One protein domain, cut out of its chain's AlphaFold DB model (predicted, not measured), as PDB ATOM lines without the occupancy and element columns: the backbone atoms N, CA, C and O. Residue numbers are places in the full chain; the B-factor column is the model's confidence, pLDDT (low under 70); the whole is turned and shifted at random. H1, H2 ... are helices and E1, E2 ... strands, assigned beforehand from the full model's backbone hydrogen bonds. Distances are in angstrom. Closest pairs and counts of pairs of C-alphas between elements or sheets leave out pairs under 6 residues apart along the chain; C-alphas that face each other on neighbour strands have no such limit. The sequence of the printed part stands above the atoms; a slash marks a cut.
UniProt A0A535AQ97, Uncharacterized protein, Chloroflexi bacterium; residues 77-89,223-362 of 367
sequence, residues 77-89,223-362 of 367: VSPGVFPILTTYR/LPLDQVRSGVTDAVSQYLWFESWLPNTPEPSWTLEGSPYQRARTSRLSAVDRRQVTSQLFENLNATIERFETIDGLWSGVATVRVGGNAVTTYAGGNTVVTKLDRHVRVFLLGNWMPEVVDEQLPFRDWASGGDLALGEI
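This is residues 77 to 89 and 223 to 362 of the 367 residues of an uncharacterized protein of Chloroflexi bacterium (UniProt A0A535AQ97). A long, twisted sheet of five strands curls like part of a barrel round one helix, H1. A shorter helix, H2, only grazes this sheet, near its edge strand E5. The printed part has 153 residues, with two named helices and five named strands in the order E1, H1, H2, E2, E3, E4, E5. The sheet runs E1, E2, E3, E4, E5 and is mixed, and the class is mixed, helices and strands. The whole is compact, with a radius of gyration of the C-alphas of 16.3 A, and elongated in outline, spanning 55 by 33 by 28 A.

Start at edge strand E1, residues 84 to 88, which is parallel to E2, residues 277 to 295; look for N 85 and O 292, 2.8 A apart. From E2 go on to E3, residues 301 to 315, E4, residues 320 to 333, and E5, residues 340 to 344: these four form a meander, each strand the antiparallel neighbour of the one before. In the hairpin E2 and E3, N 283 and O 310 are within hydrogen-bond range at 2.9 A. In the hairpin E3 and E4, look at N 307 and O 327, 2.8 A; in the hairpin E4 and E5, at N 330 and O 343, 2.9 A. E2 bends by 73 degrees at residue 284, E3 by 60 degrees at 309 and E4 by 61 degrees at 324. H1, residues 225 to 241, is on one face of this sheet, making two layers, a helix layer and a sheet layer. Its closest C-alphas to E5 are those of Ala 235 and Glu 340, 4.8 A apart. H2, residues 260 to 270, grazes the sheet with residues 260 to 265; the C-alphas of Tyr 261 and Asp 343 are its closest to E5, at 5.8 A. H1 and H2 are apart. In both helices every O i to N i+4 pair is within hydrogen-bond range.

Find C-alpha 84 at (31.389, -46.225, -55.842), where E1 begins. H1 runs 24.0 A from C-alpha 225 at (31.259, -40.360, -63.835), and H2 runs 15.6 A. E2 covers 42.0 A, E3 39.0 A and E4 34.9 A. E5 ends at C-alpha 344, at (33.948, -30.170, -43.951).

The C-alphas of Gly 297 and Gly 317 are the two farthest apart, at 55.5 A. Residues 90 to 222 are not printed, and C-alphas 89 and 223 are 15.6 A apart across that cut. The link from H1 to H2, 18 residues, is long, and residues 345 to 362 hold no named element. Mean pLDDT of the printed part is 90.2; residues 252 to 257 are under 70.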
ATOM      1  N   VAL A  77      39.847 -31.577 -60.768       96.38
ATOM      2  CA  VAL A  77      39.497 -32.914 -60.264       96.38
ATOM      3  C   VAL A  77      40.393 -33.980 -60.901       96.38
ATOM      4  O   VAL A  77      40.633 -33.978 -62.107       96.38
ATOM      5  N   SER A  78      40.896 -34.901 -60.081       93.38
ATOM      6  CA  SER A  78      41.723 -36.026 -60.516       93.38
ATOM      7  C   SER A  78      40.944 -36.966 -61.456       93.38
ATOM      8  O   SER A  78      39.830 -37.378 -61.119       93.38
ATOM      9  N   PRO A  79      41.521 -37.387 -62.600       90.62
ATOM     10  CA  PRO A  79      40.890 -38.345 -63.510       90.62
ATOM     11  C   PRO A  79      40.897 -39.788 -62.973       90.62
ATOM     12  O   PRO A  79      40.410 -40.691 -63.650       90.62
ATOM     13  N   GLY A  80      41.455 -40.022 -61.779       87.69
ATOM     14  CA  GLY A  80      41.563 -41.344 -61.167       87.69
ATOM     15  C   GLY A  80      40.227 -42.080 -61.004       87.69
ATOM     16  O   GLY A  80      39.136 -41.499 -61.058       87.69
ATOM     17  N   VAL A  81      40.335 -43.393 -60.796       91.12
ATOM     18  CA  VAL A  81      39.213 -44.254 -60.410       91.12
ATOM     19  C   VAL A  81      39.009 -44.141 -58.901       91.12
ATOM     20  O   VAL A  81      39.974 -44.194 -58.142       91.12
ATOM     21  N   PHE A  82      37.754 -44.016 -58.478       95.25
ATOM     22  CA  PHE A  82      37.342 -43.953 -57.079       95.25
ATOM     23  C   PHE A  82      36.283 -45.033 -56.789       95.25
ATOM     24  O   PHE A  82      35.520 -45.387 -57.692       95.25
ATOM     25  N   PRO A  83      36.203 -45.572 -55.556       95.81
ATOM     26  CA  PRO A  83      35.146 -46.497 -55.165       95.81
ATOM     27  C   PRO A  83      33.765 -45.846 -55.269       95.81
ATOM     28  O   PRO A  83      33.558 -44.732 -54.783       95.81
ATOM     29  N   ILE A  84      32.812 -46.572 -55.848       94.31
ATOM     30  CA  ILE A  84      31.389 -46.225 -55.842       94.31
ATOM     31  C   ILE A  84      30.705 -47.208 -54.897       94.31
ATOM     32  O   ILE A  84      30.847 -48.421 -55.049       94.31
ATOM     33  N   LEU A  85      30.009 -46.682 -53.894       93.94
ATOM     34  CA  LEU A  85      29.391 -47.446 -52.819       93.94
ATOM     35  C   LEU A  85      27.891 -47.171 -52.813       93.94
ATOM     36  O   LEU A  85      27.461 -46.038 -52.609       93.94
ATOM     37  N   THR A  86      27.076 -48.203 -53.003       90.94
ATOM     38  CA  THR A  86      25.617 -48.085 -52.894       90.94
ATOM     39  C   THR A  86      25.208 -48.121 -51.417       90.94
ATOM     40  O   THR A  86      24.626 -49.100 -50.945       90.94
ATOM     41  N   THR A  87      25.571 -47.081 -50.661       89.44
ATOM     42  CA  THR A  87      25.297 -46.959 -49.216       89.44
ATOM     43  C   THR A  87      23.825 -46.635 -48.950       89.44
ATOM     44  O   THR A  87      23.233 -47.147 -48.002       89.44
ATOM     45  N   TYR A  88      23.204 -45.814 -49.800       90.50
ATOM     46  CA  TYR A  88      21.860 -45.290 -49.573       90.50
ATOM     47  C   TYR A  88      20.772 -46.141 -50.250       90.50
ATOM     48  O   TYR A  88      21.024 -46.836 -51.238       90.50
ATOM     49  N   ARG A  89      19.536 -46.091 -49.738       90.88
ATOM     50  CA  ARG A  89      18.357 -46.730 -50.352       90.88
ATOM     51  C   ARG A  89      17.180 -45.771 -50.444       90.88
ATOM     52  O   ARG A  89      16.944 -44.977 -49.538       90.88
ATOM     53  N   LEU A 223      26.074 -44.768 -63.996       84.75
ATOM     54  CA  LEU A 223      26.411 -43.519 -63.307       84.75
ATOM     55  C   LEU A 223      27.335 -42.637 -64.183       84.75
ATOM     56  O   LEU A 223      28.439 -43.081 -64.518       84.75
ATOM     57  N   PRO A 224      26.944 -41.394 -64.528       88.44
ATOM     58  CA  PRO A 224      27.736 -40.527 -65.396       88.44
ATOM     59  C   PRO A 224      28.944 -39.945 -64.643       88.44
ATOM     60  O   PRO A 224      28.900 -38.837 -64.107       88.44
ATOM     61  N   LEU A 225      30.052 -40.693 -64.612       91.25
ATOM     62  CA  LEU A 225      31.259 -40.360 -63.835       91.25
ATOM     63  C   LEU A 225      31.833 -38.969 -64.142       91.25
ATOM     64  O   LEU A 225      32.403 -38.334 -63.260       91.25
ATOM     65  N   ASP A 226      31.663 -38.472 -65.365       92.38
ATOM     66  CA  ASP A 226      32.165 -37.151 -65.743       92.38
ATOM     67  C   ASP A 226      31.238 -36.014 -65.285       92.38
ATOM     68  O   ASP A 226      31.727 -34.931 -64.975       92.38
ATOM     69  N   GLN A 227      29.937 -36.273 -65.091       92.00
ATOM     70  CA  GLN A 227      29.054 -35.351 -64.359       92.00
ATOM     71  C   GLN A 227      29.371 -35.354 -62.857       92.00
ATOM     72  O   GLN A 227      29.352 -34.298 -62.231       92.00
ATOM     73  N   VAL A 228      29.739 -36.509 -62.284       94.75
ATOM     74  CA  VAL A 228      30.242 -36.603 -60.898       94.75
ATOM     75  C   VAL A 228      31.525 -35.770 -60.738       94.75
ATOM     76  O   VAL A 228      31.641 -35.002 -59.786       94.75
ATOM     77  N   ARG A 229      32.468 -35.842 -61.691       95.94
ATOM     78  CA  ARG A 229      33.689 -35.009 -61.696       95.94
ATOM     79  C   ARG A 229      33.408 -33.523 -61.950       95.94
ATOM     80  O   ARG A 229      34.032 -32.695 -61.288       95.94
ATOM     81  N   SER A 230      32.484 -33.182 -62.852       95.12
ATOM     82  CA  SER A 230      32.054 -31.789 -63.055       95.12
ATOM     83  C   SER A 230      31.477 -31.232 -61.764       95.12
ATOM     84  O   SER A 230      32.041 -30.296 -61.221       95.12
ATOM     85  N   GLY A 231      30.475 -31.890 -61.173       95.00
ATOM     86  CA  GLY A 231      29.823 -31.388 -59.964       95.00
ATOM     87  C   GLY A 231      30.756 -31.239 -58.759       95.00
ATOM     88  O   GLY A 231      30.567 -30.328 -57.961       95.00
ATOM     89  N   VAL A 232      31.808 -32.060 -58.641       97.25
ATOM     90  CA  VAL A 232      32.875 -31.832 -57.647       97.25
ATOM     91  C   VAL A 232      33.735 -30.614 -58.002       97.25
ATOM     92  O   VAL A 232      34.110 -29.863 -57.105       97.25
ATOM     93  N   THR A 233      34.033 -30.390 -59.282       95.69
ATOM     94  CA  THR A 233      34.718 -29.171 -59.749       95.69
ATOM     95  C   THR A 233      33.883 -27.937 -59.414       95.69
ATOM     96  O   THR A 233      34.385 -27.024 -58.762       95.69
ATOM     97  N   ASP A 234      32.605 -27.948 -59.787       92.94
ATOM     98  CA  ASP A 234      31.658 -26.847 -59.625       92.94
ATOM     99  C   ASP A 234      31.461 -26.512 -58.136       92.94
ATOM    100  O   ASP A 234      31.745 -25.393 -57.701       92.94
ATOM    101  N   ALA A 235      31.100 -27.509 -57.319       94.38
ATOM    102  CA  ALA A 235      30.846 -27.330 -55.890       94.38
ATOM    103  C   ALA A 235      32.089 -26.899 -55.097       94.38
ATOM    104  O   ALA A 235      31.979 -26.041 -54.223       94.38
ATOM    105  N   VAL A 236      33.275 -27.463 -55.373       96.25
ATOM    106  CA  VAL A 236      34.508 -27.076 -54.658       96.25
ATOM    107  C   VAL A 236      34.983 -25.688 -55.101       96.25
ATOM    108  O   VAL A 236      35.467 -24.925 -54.263       96.25
ATOM    109  N   SER A 237      34.798 -25.323 -56.375       92.50
ATOM    110  CA  SER A 237      35.118 -23.975 -56.871       92.50
ATOM    111  C   SER A 237      34.191 -22.929 -56.245       92.50
ATOM    112  O   SER A 237      34.677 -21.932 -55.718       92.50
ATOM    113  N   GLN A 238      32.877 -23.180 -56.205       88.75
ATOM    114  CA  GLN A 238      31.896 -22.305 -55.549       88.75
ATOM    115  C   GLN A 238      32.138 -22.204 -54.033       88.75
ATOM    116  O   GLN A 238      32.105 -21.114 -53.461       88.75
ATOM    117  N   TYR A 239      32.433 -23.328 -53.374       91.69
ATOM    118  CA  TYR A 239      32.812 -23.365 -51.964       91.69
ATOM    119  C   TYR A 239      34.028 -22.470 -51.693       91.69
ATOM    120  O   TYR A 239      33.935 -21.584 -50.847       91.69
ATOM    121  N   LEU A 240      35.131 -22.621 -52.430       93.38
ATOM    122  CA  LEU A 240      36.319 -21.790 -52.210       93.38
ATOM    123  C   LEU A 240      36.128 -20.332 -52.659       93.38
ATOM    124  O   LEU A 240      36.663 -19.448 -52.001       93.38
ATOM    125  N   TRP A 241      35.310 -20.058 -53.683       89.44
ATOM    126  CA  TRP A 241      34.919 -18.699 -54.094       89.44
ATOM    127  C   TRP A 241      34.264 -17.915 -52.947       89.44
ATOM    128  O   TRP A 241      34.628 -16.768 -52.703       89.44
ATOM    129  N   PHE A 242      33.389 -18.553 -52.162       86.25
ATOM    130  CA  PHE A 242      32.823 -17.950 -50.947       86.25
ATOM    131  C   PHE A 242      33.862 -17.662 -49.838       86.25
ATOM    132  O   PHE A 242      33.562 -16.912 -48.912       86.25
ATOM    133  N   GLU A 243      35.075 -18.227 -49.901       90.50
ATOM    134  CA  GLU A 243      36.186 -17.901 -48.985       90.50
ATOM    135  C   GLU A 243      37.262 -17.021 -49.647       90.50
ATOM    136  O   GLU A 243      38.268 -16.719 -49.008       90.50
ATOM    137  N   SER A 244      37.058 -16.592 -50.899       91.56
ATOM    138  CA  SER A 244      37.916 -15.632 -51.603       91.56
ATOM    139  C   SER A 244      37.493 -14.188 -51.305       91.56
ATOM    140  O   SER A 244      36.304 -13.872 -51.251       91.56
ATOM    141  N   TRP A 245      38.456 -13.273 -51.172       92.56
ATOM    142  CA  TRP A 245      38.215 -11.825 -51.231       92.56
ATOM    143  C   TRP A 245      39.472 -11.030 -51.588       92.56
ATOM    144  O   TRP A 245      40.608 -11.461 -51.376       92.56
ATOM    145  N   LEU A 246      39.250  -9.819 -52.092       91.50
ATOM    146  CA  LEU A 246      40.275  -8.830 -52.417       91.50
ATOM    147  C   LEU A 246      40.020  -7.539 -51.616       91.50
ATOM    148  O   LEU A 246      38.916  -7.339 -51.100       91.50
ATOM    149  N   PRO A 247      40.994  -6.617 -51.530       86.44
ATOM    150  CA  PRO A 247      40.756  -5.320 -50.917       86.44
ATOM    151  C   PRO A 247      39.596  -4.605 -51.621       86.44
ATOM    152  O   PRO A 247      39.589  -4.471 -52.845       86.44
ATOM    153  N   ASN A 248      38.638  -4.110 -50.834       80.50
ATOM    154  CA  ASN A 248      37.420  -3.421 -51.283       80.50
ATOM    155  C   ASN A 248      36.353  -4.286 -51.992       80.50
ATOM    156  O   ASN A 248      35.347  -3.728 -52.428       80.50
ATOM    157  N   THR A 249      36.484  -5.619 -52.073       82.38
ATOM    158  CA  THR A 249      35.301  -6.453 -52.383       82.38
ATOM    159  C   THR A 249      34.338  -6.428 -51.192       82.38
ATOM    160  O   THR A 249      34.819  -6.559 -50.060       82.38
ATOM    161  N   PRO A 250      33.016  -6.292 -51.404       76.25
ATOM    162  CA  PRO A 250      32.054  -6.247 -50.308       76.25
ATOM    163  C   PRO A 250      32.106  -7.514 -49.441       76.25
ATOM    164  O   PRO A 250      32.479  -8.605 -49.888       76.25
ATOM    165  N   GLU A 251      31.732  -7.369 -48.173       72.94
ATOM    166  CA  GLU A 251      31.466  -8.513 -47.302       72.94
ATOM    167  C   GLU A 251      30.150  -9.179 -47.736       72.94
ATOM    168  O   GLU A 251      29.156  -8.470 -47.919       72.94
ATOM    169  N   PRO A 252      30.118 -10.510 -47.947       68.94
ATOM    170  CA  PRO A 252      28.889 -11.186 -48.338       68.94
ATOM    171  C   PRO A 252      27.821 -11.055 -47.251       68.94
ATOM    172  O   PRO A 252      28.088 -11.268 -46.067       68.94
ATOM    173  N   SER A 253      26.593 -10.745 -47.658       66.88
ATOM    174  CA  SER A 253      25.425 -10.746 -46.776       66.88
ATOM    175  C   SER A 253      25.015 -12.188 -46.463       66.88
ATOM    176  O   SER A 253      24.155 -12.760 -47.134       66.88
ATOM    177  N   TRP A 254      25.674 -12.801 -45.481       65.62
ATOM    178  CA  TRP A 254      25.402 -14.180 -45.088       65.62
ATOM    179  C   TRP A 254      24.025 -14.330 -44.432       65.62
ATOM    180  O   TRP A 254      23.725 -13.664 -43.438       65.62
ATOM    181  N   THR A 255      23.221 -15.274 -44.916       60.44
ATOM    182  CA  THR A 255      22.079 -15.791 -44.158       60.44
ATOM    183  C   THR A 255      22.567 -16.729 -43.053       60.44
ATOM    184  O   THR A 255      23.484 -17.528 -43.249       60.44
ATOM    185  N   LEU A 256      21.929 -16.656 -41.881       59.09
ATOM    186  CA  LEU A 256      22.053 -17.674 -40.821       59.09
ATOM    187  C   LEU A 256      21.026 -18.811 -40.984       59.09
ATOM    188  O   LEU A 256      20.994 -19.745 -40.184       59.09
ATOM    189  N   GLU A 257      20.208 -18.740 -42.032       62.91
ATOM    190  CA  GLU A 257      19.381 -19.832 -42.539       62.91
ATOM    191  C   GLU A 257      20.219 -20.741 -43.452       62.91
ATOM    192  O   GLU A 257      21.118 -20.269 -44.152       62.91
ATOM    193  N   GLY A 258      19.925 -22.043 -43.424       74.56
ATOM    194  CA  GLY A 258      20.716 -23.098 -44.062       74.56
ATOM    195  C   GLY A 258      21.025 -24.251 -43.101       74.56
ATOM    196  O   GLY A 258      20.702 -24.170 -41.916       74.56
ATOM    197  N   SER A 259      21.664 -25.310 -43.602       84.56
ATOM    198  CA  SER A 259      21.998 -26.551 -42.885       84.56
ATOM    199  C   SER A 259      22.943 -26.340 -41.684       84.56
ATOM    200  O   SER A 259      23.600 -25.297 -41.590       84.56
ATOM    201  N   PRO A 260      23.100 -27.324 -40.768       86.38
ATOM    202  CA  PRO A 260      24.053 -27.236 -39.656       86.38
ATOM    203  C   PRO A 260      25.469 -26.842 -40.104       86.38
ATOM    204  O   PRO A 260      26.090 -25.968 -39.496       86.38
ATOM    205  N   TYR A 261      25.933 -27.419 -41.218       89.94
ATOM    206  CA  TYR A 261      27.212 -27.081 -41.834       89.94
ATOM    207  C   TYR A 261      27.250 -25.651 -42.390       89.94
ATOM    208  O   TYR A 261      28.182 -24.908 -42.077       89.94
ATOM    209  N   GLN A 262      26.244 -25.239 -43.175       86.81
ATOM    210  CA  GLN A 262      26.177 -23.881 -43.735       86.81
ATOM    211  C   GLN A 262      26.218 -22.825 -42.616       86.81
ATOM    212  O   GLN A 262      26.998 -21.879 -42.699       86.81
ATOM    213  N   ARG A 263      25.476 -23.033 -41.518       84.88
ATOM    214  CA  ARG A 263      25.465 -22.140 -40.345       84.88
ATOM    215  C   ARG A 263      26.830 -22.067 -39.652       84.88
ATOM    216  O   ARG A 263      27.337 -20.970 -39.427       84.88
ATOM    217  N   ALA A 264      27.459 -23.212 -39.376       84.25
ATOM    218  CA  ALA A 264      28.794 -23.266 -38.773       84.25
ATOM    219  C   ALA A 264      29.860 -22.592 -39.660       84.25
ATOM    220  O   ALA A 264      30.732 -21.867 -39.170       84.25
ATOM    221  N   ARG A 265      29.763 -22.784 -40.979       87.81
ATOM    222  CA  ARG A 265      30.640 -22.164 -41.973       87.81
ATOM    223  C   ARG A 265      30.444 -20.651 -42.063       87.81
ATOM    224  O   ARG A 265      31.438 -19.929 -42.047       87.81
ATOM    225  N   THR A 266      29.202 -20.169 -42.095       86.44
ATOM    226  CA  THR A 266      28.886 -18.734 -42.030       86.44
ATOM    227  C   THR A 266      29.510 -18.104 -40.787       86.44
ATOM    228  O   THR A 266      30.252 -17.134 -40.917       86.44
ATOM    229  N   SER A 267      29.323 -18.702 -39.602       84.31
ATOM    230  CA  SER A 267      29.940 -18.220 -38.357       84.31
ATOM    231  C   SER A 267      31.475 -18.199 -38.405       84.31
ATOM    232  O   SER A 267      32.090 -17.266 -37.889       84.31
ATOM    233  N   ARG A 268      32.107 -19.192 -39.054       85.62
ATOM    234  CA  ARG A 268      33.562 -19.225 -39.295       85.62
ATOM    235  C   ARG A 268      34.022 -18.074 -40.198       85.62
ATOM    236  O   ARG A 268      35.072 -17.496 -39.936       85.62
ATOM    237  N   LEU A 269      33.268 -17.749 -41.248       87.56
ATOM    238  CA  LEU A 269      33.624 -16.699 -42.208       87.56
ATOM    239  C   LEU A 269      33.343 -15.286 -41.676       87.56
ATOM    240  O   LEU A 269      34.160 -14.393 -41.886       87.56
ATOM    241  N   SER A 270      32.260 -15.084 -40.920       85.62
ATOM    242  CA  SER A 270      31.951 -13.798 -40.274       85.62
ATOM    243  C   SER A 270      32.900 -13.438 -39.122       85.62
ATOM    244  O   SER A 270      32.917 -12.295 -38.680       85.62
ATOM    245  N   ALA A 271      33.682 -14.398 -38.617       87.81
ATOM    246  CA  ALA A 271      34.695 -14.167 -37.585       87.81
ATOM    247  C   ALA A 271      36.037 -13.634 -38.136       87.81
ATOM    248  O   ALA A 271      36.947 -13.353 -37.355       87.81
ATOM    249  N   VAL A 272      36.194 -13.509 -39.461       88.25
ATOM    250  CA  VAL A 272      37.434 -13.023 -40.082       88.25
ATOM    251  C   VAL A 272      37.436 -11.499 -40.173       88.25
ATOM    252  O   VAL A 272      36.684 -10.913 -40.947       88.25
ATOM    253  N   ASP A 273      38.346 -10.845 -39.448       89.88
ATOM    254  CA  ASP A 273      38.585  -9.407 -39.602       89.88
ATOM    255  C   ASP A 273      39.278  -9.111 -40.946       89.88
ATOM    256  O   ASP A 273      40.508  -9.178 -41.072       89.88
ATOM    257  N   ARG A 274      38.485  -8.735 -41.958       89.75
ATOM    258  CA  ARG A 274      38.974  -8.342 -43.291       89.75
ATOM    259  C   ARG A 274      39.799  -7.046 -43.309       89.75
ATOM    260  O   ARG A 274      40.416  -6.735 -44.326       89.75
ATOM    261  N   ARG A 275      39.871  -6.294 -42.201       87.81
ATOM    262  CA  ARG A 275      40.811  -5.167 -42.050       87.81
ATOM    263  C   ARG A 275      42.212  -5.659 -41.705       87.81
ATOM    264  O   ARG A 275      43.183  -5.033 -42.115       87.81
ATOM    265  N   GLN A 276      42.321  -6.777 -40.983       91.94
ATOM    266  CA  GLN A 276      43.593  -7.445 -40.689       91.94
ATOM    267  C   GLN A 276      44.027  -8.376 -41.828       91.94
ATOM    268  O   GLN A 276      45.209  -8.388 -42.175       91.94
ATOM    269  N   VAL A 277      43.086  -9.111 -42.429       92.69
ATOM    270  CA  VAL A 277      43.303  -9.989 -43.591       92.69
ATOM    271  C   VAL A 277      42.667  -9.353 -44.825       92.69
ATOM    272  O   VAL A 277      41.499  -9.577 -45.136       92.69
ATOM    273  N   THR A 278      43.435  -8.529 -45.531       92.38
ATOM    274  CA  THR A 278      42.946  -7.690 -46.636       92.38
ATOM    275  C   THR A 278      42.688  -8.463 -47.930       92.38
ATOM    276  O   THR A 278      41.966  -7.971 -48.795       92.38
ATOM    277  N   SER A 279      43.231  -9.676 -48.072       94.38
ATOM    278  CA  SER A 279      42.875 -10.596 -49.156       94.38
ATOM    279  C   SER A 279      43.057 -12.055 -48.751       94.38
ATOM    280  O   SER A 279      43.994 -12.395 -48.026       94.38
ATOM    281  N   GLN A 280      42.192 -12.910 -49.287       94.69
ATOM    282  CA  GLN A 280      42.325 -14.359 -49.276       94.69
ATOM    283  C   GLN A 280      42.035 -14.873 -50.687       94.69
ATOM    284  O   GLN A 280      40.997 -14.548 -51.257       94.69
ATOM    285  N   LEU A 281      42.942 -15.664 -51.251       95.56
ATOM    286  CA  LEU A 281      42.794 -16.319 -52.554       95.56
ATOM    287  C   LEU A 281      43.216 -17.791 -52.446       95.56
ATOM    288  O   LEU A 281      43.845 -18.198 -51.461       95.56
ATOM    289  N   PHE A 282      42.900 -18.585 -53.469       96.00
ATOM    290  CA  PHE A 282      43.269 -19.998 -53.542       96.00
ATOM    291  C   PHE A 282      43.879 -20.343 -54.900       96.00
ATOM    292  O   PHE A 282      43.315 -20.032 -55.946       96.00
ATOM    293  N   GLU A 283      45.030 -21.011 -54.881       94.88
ATOM    294  CA  GLU A 283      45.834 -21.292 -56.071       94.88
ATOM    295  C   GLU A 283      46.210 -22.772 -56.179       94.88
ATOM    296  O   GLU A 283      46.323 -23.483 -55.178       94.88
ATOM    297  N   ASN A 284      46.492 -23.220 -57.409       95.12
ATOM    298  CA  ASN A 284      46.990 -24.568 -57.716       95.12
ATOM    299  C   ASN A 284      46.104 -25.699 -57.152       95.12
ATOM    300  O   ASN A 284      46.602 -26.742 -56.729       95.12
ATOM    301  N   LEU A 285      44.789 -25.471 -57.145       97.19
ATOM    302  CA  LEU A 285      43.805 -26.340 -56.512       97.19
ATOM    303  C   LEU A 285      43.640 -27.677 -57.235       97.19
ATOM    304  O   LEU A 285      43.372 -27.730 -58.440       97.19
ATOM    305  N   ASN A 286      43.715 -28.762 -56.472       97.31
ATOM    306  CA  ASN A 286      43.437 -30.110 -56.941       97.31
ATOM    307  C   ASN A 286      42.456 -30.834 -56.011       97.31
ATOM    308  O   ASN A 286      42.557 -30.770 -54.791       97.31
ATOM    309  N   ALA A 287      41.496 -31.543 -56.599       97.94
ATOM    310  CA  ALA A 287      40.481 -32.294 -55.868       97.94
ATOM    311  C   ALA A 287      40.568 -33.783 -56.222       97.94
ATOM    312  O   ALA A 287      40.650 -34.155 -57.392       97.94
ATOM    313  N   THR A 288      40.548 -34.655 -55.220       98.00
ATOM    314  CA  THR A 288      40.546 -36.111 -55.396       98.00
ATOM    315  C   THR A 288      39.302 -36.684 -54.743       98.00
ATOM    316  O   THR A 288      39.106 -36.530 -53.540       98.00
ATOM    317  N   ILE A 289      38.459 -37.342 -55.537       98.38
ATOM    318  CA  ILE A 289      37.315 -38.098 -55.030       98.38
ATOM    319  C   ILE A 289      37.872 -39.362 -54.372       98.38
ATOM    320  O   ILE A 289      38.501 -40.180 -55.037       98.38
ATOM    321  N   GLU A 290      37.670 -39.507 -53.066       97.25
ATOM    322  CA  GLU A 290      38.167 -40.650 -52.292       97.25
ATOM    323  C   GLU A 290      37.190 -41.829 -52.340       97.25
ATOM    324  O   GLU A 290      37.605 -42.984 -52.279       97.25
ATOM    325  N   ARG A 291      35.890 -41.525 -52.449       96.81
ATOM    326  CA  ARG A 291      34.764 -42.454 -52.650       96.81
ATOM    327  C   ARG A 291      33.487 -41.670 -52.968       96.81
ATOM    328  O   ARG A 291      33.343 -40.529 -52.525       96.81
ATOM    329  N   PHE A 292      32.547 -42.293 -53.670       96.56
ATOM    330  CA  PHE A 292      31.206 -41.759 -53.924       96.56
ATOM    331  C   PHE A 292      30.134 -42.688 -53.344       96.56
ATOM    332  O   PHE A 292      30.070 -43.859 -53.711       96.56
ATOM    333  N   GLU A 293      29.307 -42.177 -52.433       95.50
ATOM    334  CA  GLU A 293      28.216 -42.915 -51.792       95.50
ATOM    335  C   GLU A 293      26.882 -42.568 -52.465       95.50
ATOM    336  O   GLU A 293      26.383 -41.455 -52.315       95.50
ATOM    337  N   THR A 294      26.307 -43.506 -53.217       93.94
ATOM    338  CA  THR A 294      25.116 -43.294 -54.062       93.94
ATOM    339  C   THR A 294      23.877 -44.008 -53.518       93.94
ATOM    340  O   THR A 294      23.979 -44.936 -52.705       93.94
ATOM    341  N   ILE A 295      22.697 -43.586 -53.976       90.62
ATOM    342  CA  ILE A 295      21.448 -44.334 -53.784       90.62
ATOM    343  C   ILE A 295      21.343 -45.447 -54.834       90.62
ATOM    344  O   ILE A 295      21.718 -45.268 -55.991       90.62
ATOM    345  N   ASP A 296      20.816 -46.599 -54.426       82.69
ATOM    346  CA  ASP A 296      20.510 -47.713 -55.326       82.69
ATOM    347  C   ASP A 296      19.513 -47.312 -56.426       82.69
ATOM    348  O   ASP A 296      18.518 -46.633 -56.162       82.69
ATOM    349  N   GLY A 297      19.808 -47.706 -57.665       77.62
ATOM    350  CA  GLY A 297      19.026 -47.346 -58.850       77.62
ATOM    351  C   GLY A 297      18.997 -45.857 -59.229       77.62
ATOM    352  O   GLY A 297      18.223 -45.511 -60.111       77.62
ATOM    353  N   LEU A 298      19.793 -44.973 -58.609       86.38
ATOM    354  CA  LEU A 298      19.828 -43.531 -58.910       86.38
ATOM    355  C   LEU A 298      21.270 -43.008 -59.023       86.38
ATOM    356  O   LEU A 298      22.229 -43.679 -58.644       86.38
ATOM    357  N   TRP A 299      21.418 -41.776 -59.517       87.38
ATOM    358  CA  TRP A 299      22.714 -41.093 -59.623       87.38
ATOM    359  C   TRP A 299      23.010 -40.114 -58.472       87.38
ATOM    360  O   TRP A 299      24.158 -39.701 -58.321       87.38
ATOM    361  N   SER A 300      22.009 -39.737 -57.665       91.12
ATOM    362  CA  SER A 300      22.194 -38.829 -56.522       91.12
ATOM    363  C   SER A 300      23.038 -39.471 -55.417       91.12
ATOM    364  O   SER A 300      22.798 -40.620 -55.035       91.12
ATOM    365  N   GLY A 301      23.964 -38.711 -54.830       94.25
ATOM    366  CA  GLY A 301      24.828 -39.221 -53.766       94.25
ATOM    367  C   GLY A 301      25.746 -38.181 -53.129       94.25
ATOM    368  O   GLY A 301      25.676 -36.991 -53.430       94.25
ATOM    369  N   VAL A 302      26.632 -38.648 -52.248       96.38
ATOM    370  CA  VAL A 302      27.624 -37.835 -51.534       96.38
ATOM    371  C   VAL A 302      29.033 -38.328 -51.866       96.38
ATOM    372  O   VAL A 302      29.398 -39.464 -51.561       96.38
ATOM    373  N   ALA A 303      29.859 -37.475 -52.467       97.38
ATOM    374  CA  ALA A 303      31.288 -37.736 -52.626       97.38
ATOM    375  C   ALA A 303      32.048 -37.316 -51.366       97.38
ATOM    376  O   ALA A 303      31.851 -36.214 -50.860       97.38
ATOM    377  N   THR A 304      32.960 -38.165 -50.883       97.38
ATOM    378  CA  THR A 304      34.030 -37.722 -49.976       97.38
ATOM    379  C   THR A 304      35.200 -37.269 -50.844       97.38
ATOM    380  O   THR A 304      35.667 -38.039 -51.688       97.38
ATOM    381  N   VAL A 305      35.627 -36.016 -50.697       98.25
ATOM    382  CA  VAL A 305      36.603 -35.372 -51.586       98.25
ATOM    383  C   VAL A 305      37.699 -34.715 -50.761       98.25
ATOM    384  O   VAL A 305      37.420 -33.898 -49.886       98.25
ATOM    385  N   ARG A 306      38.956 -35.015 -51.086       97.50
ATOM    386  CA  ARG A 306      40.115 -34.297 -50.560       97.50
ATOM    387  C   ARG A 306      40.507 -33.169 -51.508       97.50
ATOM    388  O   ARG A 306      40.691 -33.405 -52.702       97.50
ATOM    389  N   VAL A 307      40.644 -31.961 -50.977       97.75
ATOM    390  CA  VAL A 307      40.965 -30.728 -51.702       97.75
ATOM    391  C   VAL A 307      42.315 -30.208 -51.220       97.75
ATOM    392  O   VAL A 307      42.458 -29.800 -50.067       97.75
ATOM    393  N   GLY A 308      43.301 -30.240 -52.112       97.19
ATOM    394  CA  GLY A 308      44.638 -29.699 -51.906       97.19
ATOM    395  C   GLY A 308      44.880 -28.420 -52.708       97.19
ATOM    396  O   GLY A 308      44.112 -28.063 -53.603       97.19
ATOM    397  N   GLY A 309      45.969 -27.726 -52.384       96.88
ATOM    398  CA  GLY A 309      46.444 -26.546 -53.109       96.88
ATOM    399  C   GLY A 309      47.174 -25.572 -52.189       96.88
ATOM    400  O   GLY A 309      47.738 -25.971 -51.167       96.88
ATOM    401  N   ASN A 310      47.123 -24.289 -52.532       97.62
ATOM    402  CA  ASN A 310      47.637 -23.194 -51.715       97.62
ATOM    403  C   ASN A 310      46.503 -22.239 -51.321       97.62
ATOM    404  O   ASN A 310      45.683 -21.870 -52.159       97.62
ATOM    405  N   ALA A 311      46.515 -21.775 -50.075       96.31
ATOM    406  CA  ALA A 311      45.777 -20.601 -49.630       96.31
ATOM    407  C   ALA A 311      46.756 -19.418 -49.550       96.31
ATOM    408  O   ALA A 311      47.780 -19.494 -48.865       96.31
ATOM    409  N   VAL A 312      46.459 -18.344 -50.283       97.12
ATOM    410  CA  VAL A 312      47.291 -17.136 -50.383       97.12
ATOM    411  C   VAL A 312      46.606 -16.017 -49.611       97.12
ATOM    412  O   VAL A 312      45.510 -15.590 -49.969       97.12
ATOM    413  N   THR A 313      47.240 -15.571 -48.533       97.00
ATOM    414  CA  THR A 313      46.644 -14.673 -47.539       97.00
ATOM    415  C   THR A 313      47.472 -13.397 -47.445       97.00
ATOM    416  O   THR A 313      48.659 -13.458 -47.119       97.00
ATOM    417  N   THR A 314      46.863 -12.240 -47.705       96.69
ATOM    418  CA  THR A 314      47.517 -10.927 -47.579       96.69
ATOM    419  C   THR A 314      46.990 -10.199 -46.351       96.69
ATOM    420  O   THR A 314      45.780 -10.093 -46.148       96.69
ATOM    421  N   TYR A 315      47.906  -9.681 -45.537       95.56
ATOM    422  CA  TYR A 315      47.601  -8.962 -44.302       95.56
ATOM    423  C   TYR A 315      47.676  -7.439 -44.480       95.56
ATOM    424  O   TYR A 315      48.291  -6.934 -45.420       95.56
ATOM    425  N   ALA A 316      47.113  -6.692 -43.527       90.62
ATOM    426  CA  ALA A 316      47.071  -5.223 -43.504       90.62
ATOM    427  C   ALA A 316      48.424  -4.527 -43.763       90.62
ATOM    428  O   ALA A 316      48.468  -3.467 -44.380       90.62
ATOM    429  N   GLY A 317      49.532  -5.131 -43.319       88.12
ATOM    430  CA  GLY A 317      50.894  -4.627 -43.542       88.12
ATOM    431  C   GLY A 317      51.481  -4.907 -44.932       88.12
ATOM    432  O   GLY A 317      52.681  -4.734 -45.110       88.12
ATOM    433  N   GLY A 318      50.694  -5.410 -45.889       88.94
ATOM    434  CA  GLY A 318      51.152  -5.786 -47.235       88.94
ATOM    435  C   GLY A 318      51.890  -7.129 -47.317       88.94
ATOM    436  O   GLY A 318      52.217  -7.578 -48.411       88.94
ATOM    437  N   ASN A 319      52.134  -7.789 -46.181       94.75
ATOM    438  CA  ASN A 319      52.747  -9.114 -46.133       94.75
ATOM    439  C   ASN A 319      51.791 -10.169 -46.707       94.75
ATOM    440  O   ASN A 319      50.679 -10.329 -46.199       94.75
ATOM    441  N   THR A 320      52.254 -10.928 -47.701       96.19
ATOM    442  CA  THR A 320      51.545 -12.087 -48.260       96.19
ATOM    443  C   THR A 320      52.178 -13.380 -47.758       96.19
ATOM    444  O   THR A 320      53.394 -13.554 -47.840       96.19
ATOM    445  N   VAL A 321      51.357 -14.307 -47.268       97.38
ATOM    446  CA  VAL A 321      51.771 -15.635 -46.806       97.38
ATOM    447  C   VAL A 321      51.070 -16.696 -47.648       97.38
ATOM    448  O   VAL A 321      49.863 -16.626 -47.871       97.38
ATOM    449  N   VAL A 322      51.827 -17.694 -48.101       97.44
ATOM    450  CA  VAL A 322      51.294 -18.867 -48.805       97.44
ATOM    451  C   VAL A 322      51.286 -20.041 -47.835       97.44
ATOM    452  O   VAL A 322      52.337 -20.472 -47.360       97.44
ATOM    453  N   THR A 323      50.101 -20.564 -47.536       97.00
ATOM    454  CA  THR A 323      49.905 -21.755 -46.699       97.00
ATOM    455  C   THR A 323      49.404 -22.918 -47.551       97.00
ATOM    456  O   THR A 323      48.737 -22.715 -48.565       97.00
ATOM    457  N   LYS A 324      49.737 -24.158 -47.172       96.50
ATOM    458  CA  LYS A 324      49.199 -25.340 -47.858       96.50
ATOM    459  C   LYS A 324      47.745 -25.557 -47.456       96.50
ATOM    460  O   LYS A 324      47.442 -25.629 -46.269       96.50
ATOM    461  N   LEU A 325      46.882 -25.717 -48.452       95.31
ATOM    462  CA  LEU A 325      45.510 -26.165 -48.278       95.31
ATOM    463  C   LEU A 325      45.481 -27.699 -48.297       95.31
ATOM    464  O   LEU A 325      46.045 -28.316 -49.202       95.31
ATOM    465  N   ASP A 326      44.821 -28.298 -47.310       94.94
ATOM    466  CA  ASP A 326      44.491 -29.725 -47.265       94.94
ATOM    467  C   ASP A 326      43.186 -29.886 -46.469       94.94
ATOM    468  O   ASP A 326      43.183 -29.833 -45.239       94.94
ATOM    469  N   ARG A 327      42.055 -29.978 -47.175       95.25
ATOM    470  CA  ARG A 327      40.706 -30.100 -46.594       95.25
ATOM    471  C   ARG A 327      40.045 -31.383 -47.084       95.25
ATOM    472  O   ARG A 327      40.201 -31.746 -48.245       95.25
ATOM    473  N   HIS A 328      39.266 -32.037 -46.228       96.81
ATOM    474  CA  HIS A 328      38.404 -33.152 -46.632       96.81
ATOM    475  C   HIS A 328      36.958 -32.673 -46.510       96.81
ATOM    476  O   HIS A 328      36.556 -32.176 -45.460       96.81
ATOM    477  N   VAL A 329      36.195 -32.760 -47.594       97.19
ATOM    478  CA  VAL A 329      34.830 -32.230 -47.695       97.19
ATOM    479  C   VAL A 329      33.864 -33.305 -48.174       97.19
ATOM    480  O   VAL A 329      34.261 -34.279 -48.825       97.19
ATOM    481  N   ARG A 330      32.579 -33.123 -47.873       97.06
ATOM    482  CA  ARG A 330      31.498 -33.896 -48.490       97.06
ATOM    483  C   ARG A 330      30.807 -33.036 -49.529       97.06
ATOM    484  O   ARG A 330      30.371 -31.932 -49.220       97.06
ATOM    485  N   VAL A 331      30.693 -33.552 -50.745       97.19
ATOM    486  CA  VAL A 331      29.990 -32.889 -51.848       97.19
ATOM    487  C   VAL A 331      28.714 -33.662 -52.136       97.19
ATOM    488  O   VAL A 331      28.782 -34.851 -52.447       97.19
ATOM    489  N   PHE A 332      27.560 -33.007 -52.040       95.38
ATOM    490  CA  PHE A 332      26.300 -33.563 -52.516       95.38
ATOM    491  C   PHE A 332      26.202 -33.363 -54.031       95.38
ATOM    492  O   PHE A 332      26.454 -32.270 -54.539       95.38
ATOM    493  N   LEU A 333      25.892 -34.436 -54.758       94.50
ATOM    494  CA  LEU A 333      25.978 -34.505 -56.215       94.50
ATOM    495  C   LEU A 333      24.701 -35.084 -56.819       94.50
ATOM    496  O   LEU A 333      24.114 -36.022 -56.275       94.50
ATOM    497  N   LEU A 334      24.340 -34.563 -57.996       88.25
ATOM    498  CA  LEU A 334      23.245 -35.058 -58.842       88.25
ATOM    499  C   LEU A 334      21.904 -35.161 -58.086       88.25
ATOM    500  O   LEU A 334      21.144 -36.115 -58.259       88.25
ATOM    501  N   GLY A 335      21.644 -34.190 -57.207       84.25
ATOM    502  CA  GLY A 335      20.365 -33.996 -56.525       84.25
ATOM    503  C   GLY A 335      19.341 -33.239 -57.378       84.25
ATOM    504  O   GLY A 335      19.487 -33.103 -58.590       84.25
ATOM    505  N   ASN A 336      18.309 -32.712 -56.724       81.69
ATOM    506  CA  ASN A 336      17.255 -31.882 -57.328       81.69
ATOM    507  C   ASN A 336      17.705 -30.422 -57.576       81.69
ATOM    508  O   ASN A 336      16.959 -29.613 -58.134       81.69
ATOM    509  N   TRP A 337      18.923 -30.084 -57.144       81.06
ATOM    510  CA  TRP A 337      19.535 -28.760 -57.219       81.06
ATOM    511  C   TRP A 337      21.021 -28.850 -57.609       81.06
ATOM    512  O   TRP A 337      21.529 -29.939 -57.891       81.06
ATOM    513  N   MET A 338      21.716 -27.709 -57.667       85.00
ATOM    514  CA  MET A 338      23.139 -27.664 -58.021       85.00
ATOM    515  C   MET A 338      24.014 -28.454 -57.023       85.00
ATOM    516  O   MET A 338      23.675 -28.522 -55.840       85.00
ATOM    517  N   PRO A 339      25.146 -29.024 -57.478       91.56
ATOM    518  CA  PRO A 339      26.177 -29.586 -56.608       91.56
ATOM    519  C   PRO A 339      26.604 -28.615 -55.499       91.56
ATOM    520  O   PRO A 339      26.917 -27.464 -55.784       91.56
ATOM    521  N   GLU A 340      26.671 -29.079 -54.248       92.44
ATOM    522  CA  GLU A 340      27.047 -28.238 -53.100       92.44
ATOM    523  C   GLU A 340      28.004 -28.980 -52.148       92.44
ATOM    524  O   GLU A 340      27.887 -30.191 -51.942       92.44
ATOM    525  N   VAL A 341      28.957 -28.263 -51.538       94.38
ATOM    526  CA  VAL A 341      29.713 -28.778 -50.385       94.38
ATOM    527  C   VAL A 341      28.807 -28.737 -49.155       94.38
ATOM    528  O   VAL A 341      28.419 -27.666 -48.700       94.38
ATOM    529  N   VAL A 342      28.482 -29.910 -48.615       94.31
ATOM    530  CA  VAL A 342      27.528 -30.096 -47.507       94.31
ATOM    531  C   VAL A 342      28.195 -30.417 -46.167       94.31
ATOM    532  O   VAL A 342      27.508 -30.502 -45.153       94.31
ATOM    533  N   ASP A 343      29.517 -30.608 -46.148       95.50
ATOM    534  CA  ASP A 343      30.288 -30.841 -44.923       95.50
ATOM    535  C   ASP A 343      31.787 -30.570 -45.117       95.50
ATOM    536  O   ASP A 343      32.318 -30.704 -46.222       95.50
ATOM    537  N   GLU A 344      32.489 -30.312 -44.016       95.31
ATOM    538  CA  GLU A 344      33.948 -30.170 -43.951       95.31
ATOM    539  C   GLU A 344      34.473 -30.912 -42.722       95.31
ATOM    540  O   GLU A 344      33.897 -30.828 -41.638       95.31
ATOM    541  N   GLN A 345      35.571 -31.647 -42.878       93.81
ATOM    542  CA  GLN A 345      36.217 -32.336 -41.773       93.81
ATOM    543  C   GLN A 345      37.086 -31.358 -40.975       93.81
ATOM    544  O   GLN A 345      38.001 -30.730 -41.509       93.81
ATOM    545  N   LEU A 346      36.811 -31.255 -39.677       88.06
ATOM    546  CA  LEU A 346      37.562 -30.438 -38.729       88.06
ATOM    547  C   LEU A 346      38.947 -31.057 -38.439       88.06
ATOM    548  O   LEU A 346      39.136 -32.261 -38.631       88.06
ATOM    549  N   PRO A 347      39.921 -30.290 -37.901       83.12
ATOM    550  CA  PRO A 347      41.280 -30.787 -37.636       83.12
ATOM    551  C   PRO A 347      41.370 -32.047 -36.755       83.12
ATOM    552  O   PRO A 347      42.334 -32.802 -36.863       83.12
ATOM    553  N   PHE A 348      40.362 -32.302 -35.913       83.44
ATOM    554  CA  PHE A 348      40.270 -33.488 -35.049       83.44
ATOM    555  C   PHE A 348      39.590 -34.704 -35.711       83.44
ATOM    556  O   PHE A 348      39.427 -35.736 -35.070       83.44
ATOM    557  N   ARG A 349      39.284 -34.616 -37.015       82.81
ATOM    558  CA  ARG A 349      38.597 -35.607 -37.873       82.81
ATOM    559  C   ARG A 349      37.083 -35.738 -37.701       82.81
ATOM    560  O   ARG A 349      36.462 -36.448 -38.496       82.81
ATOM    561  N   ASP A 350      36.486 -35.014 -36.765       88.69
ATOM    562  CA  ASP A 350      35.035 -34.838 -36.698       88.69
ATOM    563  C   ASP A 350      34.507 -34.057 -37.911       88.69
ATOM    564  O   ASP A 350      35.214 -33.239 -38.503       88.69
ATOM    565  N   TRP A 351      33.251 -34.292 -38.280       91.50
ATOM    566  CA  TRP A 351      32.565 -33.530 -39.325       91.50
ATOM    567  C   TRP A 351      31.951 -32.255 -38.741       91.50
ATOM    568  O   TRP A 351      31.344 -32.300 -37.672       91.50
ATOM    569  N   ALA A 352      32.077 -31.126 -39.440       89.62
ATOM    570  CA  ALA A 352      31.552 -29.832 -38.999       89.62
ATOM    571  C   ALA A 352      30.018 -29.824 -38.848       89.62
ATOM    572  O   ALA A 352      29.483 -29.065 -38.044       89.62
ATOM    573  N   SER A 353      29.317 -30.696 -39.577       87.62
ATOM    574  CA  SER A 353      27.881 -30.961 -39.423       87.62
ATOM    575  C   SER A 353      27.493 -31.771 -38.168       87.62
ATOM    576  O   SER A 353      26.310 -31.969 -37.904       87.62
ATOM    577  N   GLY A 354      28.462 -32.339 -37.438       84.06
ATOM    578  CA  GLY A 354      28.224 -33.407 -36.454       84.06
ATOM    579  C   GLY A 354      27.827 -34.757 -37.078       84.06
ATOM    580  O   GLY A 354      27.540 -35.711 -36.360       84.06
ATOM    581  N   GLY A 355      27.814 -34.849 -38.411       82.19
ATOM    582  CA  GLY A 355      27.309 -35.976 -39.193       82.19
ATOM    583  C   GLY A 355      25.935 -35.728 -39.829       82.19
ATOM    584  O   GLY A 355      25.590 -36.451 -40.766       82.19
ATOM    585  N   ASP A 356      25.182 -34.715 -39.378       87.19
ATOM    586  CA  ASP A 356      23.881 -34.354 -39.952       87.19
ATOM    587  C   ASP A 356      24.029 -33.387 -41.135       87.19
ATOM    588  O   ASP A 356      24.070 -32.165 -41.000       87.19
ATOM    589  N   LEU A 357      24.073 -33.973 -42.328       89.56
ATOM    590  CA  LEU A 357      24.142 -33.248 -43.595       89.56
ATOM    591  C   LEU A 357      22.866 -32.453 -43.929       89.56
ATOM    592  O   LEU A 357      22.880 -31.710 -44.908       89.56
ATOM    593  N   ALA A 358      21.764 -32.652 -43.192       89.25
ATOM    594  CA  ALA A 358      20.448 -32.056 -43.437       89.25
ATOM    595  C   ALA A 358      20.000 -32.097 -44.915       89.25
ATOM    596  O   ALA A 358      19.392 -31.156 -45.417       89.25
ATOM    597  N   LEU A 359      20.280 -33.191 -45.643       89.75
ATOM    598  CA  LEU A 359      20.059 -33.265 -47.100       89.75
ATOM    599  C   LEU A 359      18.600 -33.021 -47.533       89.75
ATOM    600  O   LEU A 359      18.378 -32.631 -48.673       89.75
ATOM    601  N   GLY A 360      17.615 -33.175 -46.641       87.94
ATOM    602  CA  GLY A 360      16.222 -32.785 -46.903       87.94
ATOM    603  C   GLY A 360      16.018 -31.271 -47.090       87.94
ATOM    604  O   GLY A 360      15.107 -30.870 -47.803       87.94
ATOM    605  N   GLU A 361      16.896 -30.440 -46.517       86.44
ATOM    606  CA  GLU A 361      16.937 -28.971 -46.665       86.44
ATOM    607  C   GLU A 361      17.808 -28.518 -47.862       86.44
ATOM    608  O   GLU A 361      17.878 -27.326 -48.190       86.44
ATOM    609  N   ILE A 362      18.522 -29.453 -48.503       86.06
ATOM    610  CA  ILE A 362      19.503 -29.184 -49.571       86.06
ATOM    611  C   ILE A 362      19.042 -29.734 -50.923       86.06
ATOM    612  O   ILE A 362      19.198 -29.074 -51.945       86.06
TER     613      ILE A 362